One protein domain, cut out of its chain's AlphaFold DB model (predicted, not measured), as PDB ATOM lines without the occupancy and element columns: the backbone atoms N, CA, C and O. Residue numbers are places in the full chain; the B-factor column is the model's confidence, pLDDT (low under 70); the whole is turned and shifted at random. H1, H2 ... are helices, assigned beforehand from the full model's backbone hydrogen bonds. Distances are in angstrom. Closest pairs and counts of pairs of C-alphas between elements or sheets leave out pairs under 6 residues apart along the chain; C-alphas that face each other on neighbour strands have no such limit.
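This is residues 321 to 413 of the 842 residues of an uncharacterized protein of Anopheles farauti (UniProt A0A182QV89). Three helices, H2, H3 and H4, run side by side in an up-and-down bundle, each against the one before it, with their centres in a triangle. The short H1 packs on one side of H3, and H5 crosses H3 on another side. The printed part has 93 residues with five named helices, H1 to H5 in chain order, and no named strand; the class is all helix. It is compact and rounded, with a radius of gyration of the C-alphas of 12.5 A and spans of 37 by 28 by 24 A.

H1, residues 324 to 328, touches residues 362 to 369 alone of H3, residues 360 to 380, the hub; the closest C-alphas, of Asp 325 and Gln 365, are 6.3 A apart. H2, residues 337 to 354, forms a hairpin with H3 at a shallow tilt of 10 degrees, opposite ways; the closest C-alphas are Ala 337 and Leu 377, 7.2 A. H4, residues 384 to 394, forms a hairpin with H3, touching its residues 374 to 377 alone, closest at the C-alphas of Leu 377 and Met 387, 7.4 A. H5, residues 405 to 411, touches residues 363 to 371 alone of H3, only just about perpendicular at 71 degrees; the closest C-alphas, of Val 364 and Tyr 408, are 4.6 A apart. H1 and H5 are apart. Every O i to N i+4 pair is within hydrogen-bond range in H1, H2 and H4, against 15 of 17 in H3 and 2 of 3 in H5.

H1 begins at C-alpha 324 (32.142, 47.430, -7.884). H2 is 26.1 A long, H3 30.4 A and H4 15.3 A. H5 ends at C-alpha 411 (35.389, 48.895, 8.162).

The C-alphas of Gln 321 and Arg 384, the two farthest apart, are 37.5 A apart. The printed part has no cut and no long link. Residues 356 to 357 have pLDDT under 70.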
ATOM      1  N   GLN A 321      29.606  53.143 -13.493       84.62
ATOM      2  CA  GLN A 321      28.367  52.379 -13.702       84.62
ATOM      3  C   GLN A 321      28.447  50.930 -13.191       84.62
ATOM      4  O   GLN A 321      27.417  50.311 -12.924       84.62
ATOM      5  N   VAL A 322      29.650  50.353 -13.080       86.81
ATOM      6  CA  VAL A 322      29.833  48.975 -12.595       86.81
ATOM      7  C   VAL A 322      29.503  48.886 -11.106       86.81
ATOM      8  O   VAL A 322      29.994  49.666 -10.291       86.81
ATOM      9  N   ASN A 323      28.741  47.859 -10.719       88.31
ATOM     10  CA  ASN A 323      28.588  47.495  -9.314       88.31
ATOM     11  C   ASN A 323      29.919  46.913  -8.799       88.31
ATOM     12  O   ASN A 323      30.175  45.710  -8.903       88.31
ATOM     13  N   PHE A 324      30.783  47.791  -8.282       89.50
ATOM     14  CA  PHE A 324      32.142  47.430  -7.884       89.50
ATOM     15  C   PHE A 324      32.175  46.366  -6.781       89.50
ATOM     16  O   PHE A 324      33.033  45.495  -6.833       89.50
ATOM     17  N   ASP A 325      31.211  46.367  -5.852       87.25
ATOM     18  CA  ASP A 325      31.083  45.354  -4.789       87.25
ATOM     19  C   ASP A 325      30.963  43.933  -5.359       87.25
ATOM     20  O   ASP A 325      31.680  43.011  -4.962       87.25
ATOM     21  N   ARG A 326      30.105  43.776  -6.376       88.88
ATOM     22  CA  ARG A 326      29.995  42.522  -7.122       88.88
ATOM     23  C   ARG A 326      31.288  42.244  -7.877       88.88
ATOM     24  O   ARG A 326      31.849  41.165  -7.707       88.88
ATOM     25  N   PHE A 327      31.784  43.194  -8.669       92.56
ATOM     26  CA  PHE A 327      32.963  42.977  -9.510       92.56
ATOM     27  C   PHE A 327      34.215  42.582  -8.708       92.56
ATOM     28  O   PHE A 327      34.888  41.624  -9.072       92.56
ATOM     29  N   VAL A 328      34.503  43.225  -7.574       93.75
ATOM     30  CA  VAL A 328      35.695  42.928  -6.758       93.75
ATOM     31  C   VAL A 328      35.640  41.555  -6.071       93.75
ATOM     32  O   VAL A 328      36.670  41.043  -5.638       93.75
ATOM     33  N   SER A 329      34.475  40.892  -6.043       94.19
ATOM     34  CA  SER A 329      34.346  39.485  -5.618       94.19
ATOM     35  C   SER A 329      34.720  38.452  -6.699       94.19
ATOM     36  O   SER A 329      34.939  37.279  -6.380       94.19
ATOM     37  N   TYR A 330      34.856  38.867  -7.966       94.69
ATOM     38  CA  TYR A 330      35.227  37.990  -9.085       94.69
ATOM     39  C   TYR A 330      36.523  37.188  -8.846       94.69
ATOM     40  O   TYR A 330      36.476  35.963  -9.015       94.69
ATOM     41  N   PRO A 331      37.653  37.784  -8.399       96.12
ATOM     42  CA  PRO A 331      38.899  37.040  -8.215       96.12
ATOM     43  C   PRO A 331      38.753  35.879  -7.225       96.12
ATOM     44  O   PRO A 331      39.299  34.803  -7.448       96.12
ATOM     45  N   ASN A 332      37.929  36.029  -6.182       95.44
ATOM     46  CA  ASN A 332      37.664  34.955  -5.220       95.44
ATOM     47  C   ASN A 332      36.838  33.785  -5.769       95.44
ATOM     48  O   ASN A 332      36.735  32.744  -5.113       95.44
ATOM     49  N   SER A 333      36.296  33.917  -6.978       93.94
ATOM     50  CA  SER A 333      35.642  32.824  -7.699       93.94
ATOM     51  C   SER A 333      36.616  32.017  -8.572       93.94
ATOM     52  O   SER A 333      36.277  30.907  -8.984       93.94
ATOM     53  N   LEU A 334      37.829  32.524  -8.837       94.69
ATOM     54  CA  LEU A 334      38.825  31.857  -9.686       94.69
ATOM     55  C   LEU A 334      39.471  30.639  -8.988       94.69
ATOM     56  O   LEU A 334      39.639  30.638  -7.762       94.69
ATOM     57  N   PRO A 335      39.820  29.573  -9.736       92.62
ATOM     58  CA  PRO A 335      40.270  28.305  -9.156       92.62
ATOM     59  C   PRO A 335      41.717  28.290  -8.637       92.62
ATOM     60  O   PRO A 335      41.982  27.557  -7.689       92.62
ATOM     61  N   GLN A 336      42.648  29.048  -9.229       91.44
ATOM     62  CA  GLN A 336      44.082  29.003  -8.886       91.44
ATOM     63  C   GLN A 336      44.540  30.282  -8.172       91.44
ATOM     64  O   GLN A 336      44.080  31.365  -8.518       91.44
ATOM     65  N   ALA A 337      45.469  30.172  -7.213       91.31
ATOM     66  CA  ALA A 337      45.963  31.304  -6.418       91.31
ATOM     67  C   ALA A 337      46.530  32.445  -7.285       91.31
ATOM     68  O   ALA A 337      46.112  33.592  -7.141       91.31
ATOM     69  N   GLU A 338      47.398  32.111  -8.242       91.31
ATOM     70  CA  GLU A 338      48.021  33.046  -9.189       91.31
ATOM     71  C   GLU A 338      46.972  33.863  -9.966       91.31
ATOM     72  O   GLU A 338      47.060  35.088 -10.035       91.31
ATOM     73  N   GLN A 339      45.908  33.203 -10.447       93.19
ATOM     74  CA  GLN A 339      44.789  33.848 -11.147       93.19
ATOM     75  C   GLN A 339      44.027  34.842 -10.248       93.19
ATOM     76  O   GLN A 339      43.568  35.877 -10.733       93.19
ATOM     77  N   ARG A 340      43.883  34.549  -8.942       94.25
ATOM     78  CA  ARG A 340      43.269  35.479  -7.972       94.25
ATOM     79  C   ARG A 340      44.152  36.703  -7.774       94.25
ATOM     80  O   ARG A 340      43.672  37.828  -7.872       94.25
ATOM     81  N   LEU A 341      45.436  36.465  -7.507       93.12
ATOM     82  CA  LEU A 341      46.430  37.498  -7.233       93.12
ATOM     83  C   LEU A 341      46.559  38.477  -8.406       93.12
ATOM     84  O   LEU A 341      46.449  39.681  -8.188       93.12
ATOM     85  N   ALA A 342      46.719  37.974  -9.634       93.62
ATOM     86  CA  ALA A 342      46.843  38.804 -10.833       93.62
ATOM     87  C   ALA A 342      45.603  39.690 -11.052       93.62
ATOM     88  O   ALA A 342      45.722  40.883 -11.339       93.62
ATOM     89  N   ALA A 343      44.400  39.141 -10.844       95.06
ATOM     90  CA  ALA A 343      43.165  39.914 -10.945       95.06
ATOM     91  C   ALA A 343      43.039  40.972  -9.828       95.06
ATOM     92  O   ALA A 343      42.650  42.104 -10.112       95.06
ATOM     93  N   PHE A 344      43.422  40.667  -8.581       96.12
ATOM     94  CA  PHE A 344      43.447  41.660  -7.497       96.12
ATOM     95  C   PHE A 344      44.491  42.767  -7.714       96.12
ATOM     96  O   PHE A 344      44.198  43.932  -7.450       96.12
ATOM     97  N   GLN A 345      45.680  42.426  -8.221       94.81
ATOM     98  CA  GLN A 345      46.710  43.394  -8.605       94.81
ATOM     99  C   GLN A 345      46.174  44.358  -9.675       94.81
ATOM    100  O   GLN A 345      46.253  45.573  -9.497       94.81
ATOM    101  N   GLN A 346      45.539  43.834 -10.730       95.25
ATOM    102  CA  GLN A 346      44.969  44.665 -11.793       95.25
ATOM    103  C   GLN A 346      43.793  45.530 -11.315       95.25
ATOM    104  O   GLN A 346      43.646  46.668 -11.762       95.25
ATOM    105  N   ILE A 347      42.969  45.046 -10.378       94.06
ATOM    106  CA  ILE A 347      41.923  45.863  -9.742       94.06
ATOM    107  C   ILE A 347      42.546  47.011  -8.938       94.06
ATOM    108  O   ILE A 347      42.115  48.154  -9.080       94.06
ATOM    109  N   MET A 348      43.579  46.744  -8.133       93.62
ATOM    110  CA  MET A 348      44.233  47.783  -7.332       93.62
ATOM    111  C   MET A 348      44.895  48.867  -8.197       93.62
ATOM    112  O   MET A 348      44.768  50.052  -7.880       93.62
ATOM    113  N   ASN A 349      45.548  48.481  -9.299       92.75
ATOM    114  CA  ASN A 349      46.137  49.425 -10.254       92.75
ATOM    115  C   ASN A 349      45.068  50.389 -10.809       92.75
ATOM    116  O   ASN A 349      45.244  51.604 -10.755       92.75
ATOM    117  N   GLN A 350      43.895  49.882 -11.203       92.50
ATOM    118  CA  GLN A 350      42.801  50.729 -11.702       92.50
ATOM    119  C   GLN A 350      42.218  51.678 -10.644       92.50
ATOM    120  O   GLN A 350      41.880  52.814 -10.975       92.50
ATOM    121  N   ILE A 351      42.116  51.264  -9.369       91.56
ATOM    122  CA  ILE A 351      41.703  52.184  -8.289       91.56
ATOM    123  C   ILE A 351      42.699  53.351  -8.194       91.56
ATOM    124  O   ILE A 351      42.285  54.494  -7.994       91.56
ATOM    125  N   ARG A 352      44.001  53.078  -8.367       89.00
ATOM    126  CA  ARG A 352      45.084  54.073  -8.294       89.00
ATOM    127  C   ARG A 352      45.056  55.040  -9.470       89.00
ATOM    128  O   ARG A 352      45.168  56.242  -9.259       89.00
ATOM    129  N   GLU A 353      44.882  54.515 -10.678       88.56
ATOM    130  CA  GLU A 353      44.794  55.286 -11.922       88.56
ATOM    131  C   GLU A 353      43.571  56.212 -11.953       88.56
ATOM    132  O   GLU A 353      43.662  57.332 -12.447       88.56
ATOM    133  N   ARG A 354      42.417  55.752 -11.443       85.06
ATOM    134  CA  ARG A 354      41.113  56.392 -11.711       85.06
ATOM    135  C   ARG A 354      40.490  57.099 -10.515       85.06
ATOM    136  O   ARG A 354      39.811  58.101 -10.692       85.06
ATOM    137  N   ASN A 355      40.715  56.588  -9.304       76.50
ATOM    138  CA  ASN A 355      40.055  57.051  -8.081       76.50
ATOM    139  C   ASN A 355      41.056  57.514  -7.012       76.50
ATOM    140  O   ASN A 355      40.715  57.468  -5.833       76.50
ATOM    141  N   LYS A 356      42.270  57.968  -7.367       68.19
ATOM    142  CA  LYS A 356      43.333  58.320  -6.396       68.19
ATOM    143  C   LYS A 356      42.817  59.116  -5.183       68.19
ATOM    144  O   LYS A 356      43.069  58.717  -4.050       68.19
ATOM    145  N   ASN A 357      41.994  60.139  -5.429       65.88
ATOM    146  CA  ASN A 357      41.452  61.044  -4.405       65.88
ATOM    147  C   ASN A 357      40.075  60.619  -3.830       65.88
ATOM    148  O   ASN A 357      39.586  61.255  -2.904       65.88
ATOM    149  N   ASN A 358      39.434  59.567  -4.358       76.81
ATOM    150  CA  ASN A 358      38.140  59.037  -3.885       76.81
ATOM    151  C   ASN A 358      38.119  57.491  -3.907       76.81
ATOM    152  O   ASN A 358      37.197  56.822  -4.382       76.81
ATOM    153  N   SER A 359      39.213  56.902  -3.431       85.88
ATOM    154  CA  SER A 359      39.474  55.460  -3.461       85.88
ATOM    155  C   SER A 359      38.846  54.718  -2.279       85.88
ATOM    156  O   SER A 359      38.628  53.511  -2.370       85.88
ATOM    157  N   HIS A 360      38.501  55.427  -1.197       89.06
ATOM    158  CA  HIS A 360      38.160  54.867   0.117       89.06
ATOM    159  C   HIS A 360      37.169  53.689   0.062       89.06
ATOM    160  O   HIS A 360      37.535  52.573   0.427       89.06
ATOM    161  N   LYS A 361      35.963  53.885  -0.491       88.69
ATOM    162  CA  LYS A 361      34.932  52.829  -0.609       88.69
ATOM    163  C   LYS A 361      35.410  51.597  -1.399       88.69
ATOM    164  O   LYS A 361      35.109  50.466  -1.025       88.69
ATOM    165  N   HIS A 362      36.191  51.814  -2.456       91.38
ATOM    166  CA  HIS A 362      36.741  50.750  -3.300       91.38
ATOM    167  C   HIS A 362      37.813  49.940  -2.552       91.38
ATOM    168  O   HIS A 362      37.883  48.722  -2.699       91.38
ATOM    169  N   LEU A 363      38.615  50.602  -1.709       92.50
ATOM    170  CA  LEU A 363      39.640  49.970  -0.875       92.50
ATOM    171  C   LEU A 363      39.038  49.176   0.294       92.50
ATOM    172  O   LEU A 363      39.498  48.068   0.553       92.50
ATOM    173  N   VAL A 364      37.971  49.674   0.936       92.81
ATOM    174  CA  VAL A 364      37.176  48.908   1.921       92.81
ATOM    175  C   VAL A 364      36.705  47.585   1.298       92.81
ATOM    176  O   VAL A 364      36.965  46.502   1.825       92.81
ATOM    177  N   GLN A 365      36.081  47.650   0.119       92.44
ATOM    178  CA  GLN A 365      35.565  46.463  -0.573       92.44
ATOM    179  C   GLN A 365      36.681  45.526  -1.065       92.44
ATOM    180  O   GLN A 365      36.548  44.307  -0.948       92.44
ATOM    181  N   LEU A 366      37.812  46.061  -1.540       94.12
ATOM    182  CA  LEU A 366      38.985  45.261  -1.908       94.12
ATOM    183  C   LEU A 366      39.598  44.541  -0.694       94.12
ATOM    184  O   LEU A 366      39.914  43.355  -0.787       94.12
ATOM    185  N   ALA A 367      39.711  45.209   0.460       94.00
ATOM    186  CA  ALA A 367      40.240  44.603   1.681       94.00
ATOM    187  C   ALA A 367      39.390  43.403   2.141       94.00
ATOM    188  O   ALA A 367      39.943  42.338   2.426       94.00
ATOM    189  N   LYS A 368      38.052  43.527   2.094       94.75
ATOM    190  CA  LYS A 368      37.086  42.434   2.352       94.75
ATOM    191  C   LYS A 368      37.378  41.177   1.528       94.75
ATOM    192  O   LYS A 368      37.226  40.059   2.009       94.75
ATOM    193  N   GLN A 369      37.786  41.358   0.274       95.62
ATOM    194  CA  GLN A 369      38.031  40.259  -0.655       95.62
ATOM    195  C   GLN A 369      39.440  39.665  -0.501       95.62
ATOM    196  O   GLN A 369      39.609  38.458  -0.675       95.62
ATOM    197  N   LEU A 370      40.440  40.450  -0.095       95.69
ATOM    198  CA  LEU A 370      41.778  39.926   0.212       95.69
ATOM    199  C   LEU A 370      41.809  39.072   1.497       95.69
ATOM    200  O   LEU A 370      42.556  38.100   1.556       95.69
ATOM    201  N   ASP A 371      40.948  39.350   2.477       94.38
ATOM    202  CA  ASP A 371      40.717  38.514   3.675       94.38
ATOM    203  C   ASP A 371      40.143  37.125   3.316       94.38
ATOM    204  O   ASP A 371      40.589  36.085   3.813       94.38
ATOM    205  N   ILE A 372      39.221  37.083   2.347       93.50
ATOM    206  CA  ILE A 372      38.698  35.834   1.767       93.50
ATOM    207  C   ILE A 372      39.787  35.096   0.961       93.50
ATOM    208  O   ILE A 372      39.811  33.862   0.949       93.50
ATOM    209  N   TYR A 373      40.717  35.817   0.325       94.25
ATOM    210  CA  TYR A 373      41.839  35.220  -0.407       94.25
ATOM    211  C   TYR A 373      42.914  34.635   0.525       94.25
ATOM    212  O   TYR A 373      43.353  33.509   0.301       94.25
ATOM    213  N   GLU A 374      43.266  35.307   1.620       92.62
ATOM    214  CA  GLU A 374      44.113  34.733   2.681       92.62
ATOM    215  C   GLU A 374      43.475  33.477   3.295       92.62
ATOM    216  O   GLU A 374      44.122  32.437   3.449       92.62
ATOM    217  N   THR A 375      42.164  33.531   3.546       92.00
ATOM    218  CA  THR A 375      41.361  32.382   3.989       92.00
ATOM    219  C   THR A 375      41.359  31.232   2.968       92.00
ATOM    220  O   THR A 375      41.155  30.077   3.342       92.00
ATOM    221  N   PHE A 376      41.587  31.511   1.681       91.44
ATOM    222  CA  PHE A 376      41.785  30.491   0.650       91.44
ATOM    223  C   PHE A 376      43.213  29.925   0.683       91.44
ATOM    224  O   PHE A 376      43.351  28.709   0.785       91.44
ATOM    225  N   LEU A 377      44.253  30.772   0.668       90.81
ATOM    226  CA  LEU A 377      45.668  30.352   0.675       90.81
ATOM    227  C   LEU A 377      46.018  29.466   1.879       90.81
ATOM    228  O   LEU A 377      46.668  28.430   1.733       90.81
ATOM    229  N   THR A 378      45.537  29.841   3.065       89.56
ATOM    230  CA  THR A 378      45.721  29.069   4.304       89.56
ATOM    231  C   THR A 378      45.038  27.700   4.241       89.56
ATOM    232  O   THR A 378      45.629  26.698   4.641       89.56
ATOM    233  N   LYS A 379      43.825  27.615   3.672       88.50
ATOM    234  CA  LYS A 379      43.094  26.346   3.489       88.50
ATOM    235  C   LYS A 379      43.706  25.445   2.418       88.50
ATOM    236  O   LYS A 379      43.652  24.226   2.569       88.50
ATOM    237  N   THR A 380      44.273  26.010   1.353       85.31
ATOM    238  CA  THR A 380      44.929  25.240   0.282       85.31
ATOM    239  C   THR A 380      46.383  24.880   0.584       85.31
ATOM    240  O   THR A 380      46.969  24.131  -0.191       85.31
ATOM    241  N   LYS A 381      46.953  25.367   1.701       84.44
ATOM    242  CA  LYS A 381      48.386  25.259   2.036       84.44
ATOM    243  C   LYS A 381      49.286  25.773   0.900       84.44
ATOM    244  O   LYS A 381      50.266  25.128   0.541       84.44
ATOM    245  N   ALA A 382      48.919  26.911   0.313       77.50
ATOM    246  CA  ALA A 382      49.661  27.508  -0.794       77.50
ATOM    247  C   ALA A 382      51.089  27.926  -0.390       77.50
ATOM    248  O   ALA A 382      51.339  28.290   0.760       77.50
ATOM    249  N   ASP A 383      52.012  27.910  -1.358       82.31
ATOM    250  CA  ASP A 383      53.435  28.172  -1.113       82.31
ATOM    251  C   ASP A 383      53.702  29.535  -0.468       82.31
ATOM    252  O   ASP A 383      53.022  30.526  -0.752       82.31
ATOM    253  N   ARG A 384      54.792  29.617   0.308       85.94
ATOM    254  CA  ARG A 384      55.265  30.847   0.975       85.94
ATOM    255  C   ARG A 384      55.345  32.055   0.024       85.94
ATOM    256  O   ARG A 384      54.992  33.157   0.435       85.94
ATOM    257  N   LYS A 385      55.696  31.820  -1.247       89.81
ATOM    258  CA  LYS A 385      55.684  32.805  -2.346       89.81
ATOM    259  C   LYS A 385      54.334  33.526  -2.481       89.81
ATOM    260  O   LYS A 385      54.302  34.749  -2.540       89.81
ATOM    261  N   HIS A 386      53.218  32.796  -2.475       86.31
ATOM    262  CA  HIS A 386      51.879  33.377  -2.627       86.31
ATOM    263  C   HIS A 386      51.480  34.245  -1.426       86.31
ATOM    264  O   HIS A 386      50.839  35.281  -1.599       86.31
ATOM    265  N   MET A 387      51.893  33.852  -0.216       87.19
ATOM    266  CA  MET A 387      51.697  34.655   0.997       87.19
ATOM    267  C   MET A 387      52.555  35.930   0.971       87.19
ATOM    268  O   MET A 387      52.060  37.000   1.313       87.19
ATOM    269  N   GLN A 388      53.806  35.848   0.501       90.38
ATOM    270  CA  GLN A 388      54.677  37.019   0.313       90.38
ATOM    271  C   GLN A 388      54.085  38.008  -0.703       90.38
ATOM    272  O   GLN A 388      53.980  39.192  -0.402       90.38
ATOM    273  N   GLN A 389      53.601  37.525  -1.850       91.12
ATOM    274  CA  GLN A 389      52.981  38.368  -2.881       91.12
ATOM    275  C   GLN A 389      51.639  38.990  -2.446       91.12
ATOM    276  O   GLN A 389      51.277  40.077  -2.902       91.12
ATOM    277  N   LEU A 390      50.887  38.330  -1.556       92.06
ATOM    278  CA  LEU A 390      49.715  38.935  -0.915       92.06
ATOM    279  C   LEU A 390      50.124  40.058   0.051       92.06
ATOM    280  O   LEU A 390      49.484  41.106   0.081       92.06
ATOM    281  N   GLU A 391      51.208  39.874   0.803       91.81
ATOM    282  CA  GLU A 391      51.719  40.893   1.721       91.81
ATOM    283  C   GLU A 391      52.332  42.097   0.979       91.81
ATOM    284  O   GLU A 391      52.118  43.246   1.364       91.81
ATOM    285  N   GLU A 392      52.996  41.874  -0.158       93.06
ATOM    286  CA  GLU A 392      53.378  42.934  -1.102       93.06
ATOM    287  C   GLU A 392      52.161  43.730  -1.589       93.06
ATOM    288  O   GLU A 392      52.211  44.958  -1.644       93.06
ATOM    289  N   LEU A 393      51.042  43.061  -1.896       92.81
ATOM    290  CA  LEU A 393      49.804  43.732  -2.298       92.81
ATOM    291  C   LEU A 393      49.157  44.513  -1.137       92.81
ATOM    292  O   LEU A 393      48.595  45.583  -1.360       92.81
ATOM    293  N   ARG A 394      49.268  44.035   0.108       93.25
ATOM    294  CA  ARG A 394      48.799  44.752   1.312       93.25
ATOM    295  C   ARG A 394      49.592  46.025   1.585       93.25
ATOM    296  O   ARG A 394      48.994  47.058   1.888       93.25
ATOM    297  N   LYS A 395      50.913  45.984   1.390       93.00
ATOM    298  CA  LYS A 395      51.813  47.144   1.526       93.00
ATOM    299  C   LYS A 395      51.505  48.290   0.557       93.00
ATOM    300  O   LYS A 395      51.959  49.403   0.794       93.00
ATOM    301  N   LYS A 396      50.686  48.054  -0.474       91.69
ATOM    302  CA  LYS A 396      50.214  49.088  -1.404       91.69
ATOM    303  C   LYS A 396      49.001  49.894  -0.924       91.69
ATOM    304  O   LYS A 396      48.687  50.908  -1.541       91.69
ATOM    305  N   PHE A 397      48.303  49.494   0.147       92.00
ATOM    306  CA  PHE A 397      47.160  50.265   0.675       92.00
ATOM    307  C   PHE A 397      47.560  51.663   1.208       92.00
ATOM    308  O   PHE A 397      46.884  52.628   0.847       92.00
ATOM    309  N   PRO A 398      48.674  51.822   1.956       89.81
ATOM    310  CA  PRO A 398      49.173  53.137   2.377       89.81
ATOM    311  C   PRO A 398      49.583  54.101   1.246       89.81
ATOM    312  O   PRO A 398      49.777  55.287   1.490       89.81
ATOM    313  N   GLU A 399      49.704  53.636  -0.004       87.50
ATOM    314  CA  GLU A 399      49.982  54.517  -1.154       87.50
ATOM    315  C   GLU A 399      48.753  55.346  -1.588       87.50
ATOM    316  O   GLU A 399      48.878  56.270  -2.391       87.50
ATOM    317  N   PHE A 400      47.559  55.017  -1.078       85.81
ATOM    318  CA  PHE A 400      46.306  55.723  -1.373       85.81
ATOM    319  C   PHE A 400      45.911  56.731  -0.286       85.81
ATOM    320  O   PHE A 400      45.256  57.729  -0.572       85.81
ATOM    321  N   SER A 401      46.265  56.458   0.970       83.00
ATOM    322  CA  SER A 401      46.032  57.329   2.125       83.00
ATOM    323  C   SER A 401      46.910  56.874   3.293       83.00
ATOM    324  O   SER A 401      47.478  55.790   3.246       83.00
ATOM    325  N   ARG A 402      46.960  57.630   4.397       83.81
ATOM    326  CA  ARG A 402      47.671  57.190   5.617       83.81
ATOM    327  C   ARG A 402      47.067  55.933   6.286       83.81
ATOM    328  O   ARG A 402      47.648  55.463   7.258       83.81
ATOM    329  N   LYS A 403      45.930  55.399   5.806       86.94
ATOM    330  CA  LYS A 403      45.276  54.211   6.379       86.94
ATOM    331  C   LYS A 403      45.950  52.895   5.977       86.94
ATOM    332  O   LYS A 403      46.333  52.698   4.824       86.94
ATOM    333  N   THR A 404      45.999  51.941   6.904       90.94
ATOM    334  CA  THR A 404      46.527  50.587   6.657       90.94
ATOM    335  C   THR A 404      45.460  49.611   6.142       90.94
ATOM    336  O   THR A 404      44.259  49.793   6.356       90.94
ATOM    337  N   TYR A 405      45.881  48.504   5.510       91.62
ATOM    338  CA  TYR A 405      44.989  47.398   5.108       91.62
ATOM    339  C   TYR A 405      44.077  46.914   6.259       91.62
ATOM    340  O   TYR A 405      42.894  46.646   6.045       91.62
ATOM    341  N   GLY A 406      44.603  46.855   7.490       89.38
ATOM    342  CA  GLY A 406      43.862  46.426   8.682       89.38
ATOM    343  C   GLY A 406      42.795  47.414   9.172       89.38
ATOM    344  O   GLY A 406      41.937  47.045   9.972       89.38
ATOM    345  N   GLU A 407      42.801  48.663   8.705       90.19
ATOM    346  CA  GLU A 407      41.716  49.624   8.949       90.19
ATOM    347  C   GLU A 407      40.599  49.449   7.923       90.19
ATOM    348  O   GLU A 407      39.448  49.249   8.309       90.19
ATOM    349  N   TYR A 408      40.949  49.397   6.633       91.62
ATOM    350  CA  TYR A 408      39.999  49.104   5.553       91.62
ATOM    351  C   TYR A 408      39.249  47.783   5.776       91.62
ATOM    352  O   TYR A 408      38.044  47.707   5.545       91.62
ATOM    353  N   LEU A 409      39.937  46.750   6.274       91.00
ATOM    354  CA  LEU A 409      39.332  45.452   6.572       91.00
ATOM    355  C   LEU A 409      38.368  45.478   7.771       91.00
ATOM    356  O   LEU A 409      37.374  44.750   7.758       91.00
ATOM    357  N   ARG A 410      38.646  46.289   8.801       88.56
ATOM    358  CA  ARG A 410      37.739  46.456   9.951       88.56
ATOM    359  C   ARG A 410      36.435  47.113   9.513       88.56
ATOM    360  O   ARG A 410      35.365  46.603   9.827       88.56
ATOM    361  N   GLU A 411      36.538  48.178   8.723       88.81
ATOM    362  CA  GLU A 411      35.389  48.895   8.162       88.81
ATOM    363  C   GLU A 411      34.526  47.983   7.267       88.81
ATOM    364  O   GLU A 411      33.300  47.989   7.339       88.81
ATOM    365  N   ALA A 412      35.159  47.108   6.480       84.81
ATOM    366  CA  ALA A 412      34.466  46.254   5.518       84.81
ATOM    367  C   ALA A 412      33.653  45.093   6.121       84.81
ATOM    368  O   ALA A 412      32.923  44.418   5.387       84.81
ATOM    369  N   LYS A 413      33.797  44.814   7.423       84.75
ATOM    370  CA  LYS A 413      33.113  43.700   8.104       84.75
ATOM    371  C   LYS A 413      31.734  44.077   8.675       84.75
ATOM    372  O   LYS A 413      31.063  43.203   9.215       84.75
TER     373      LYS A 413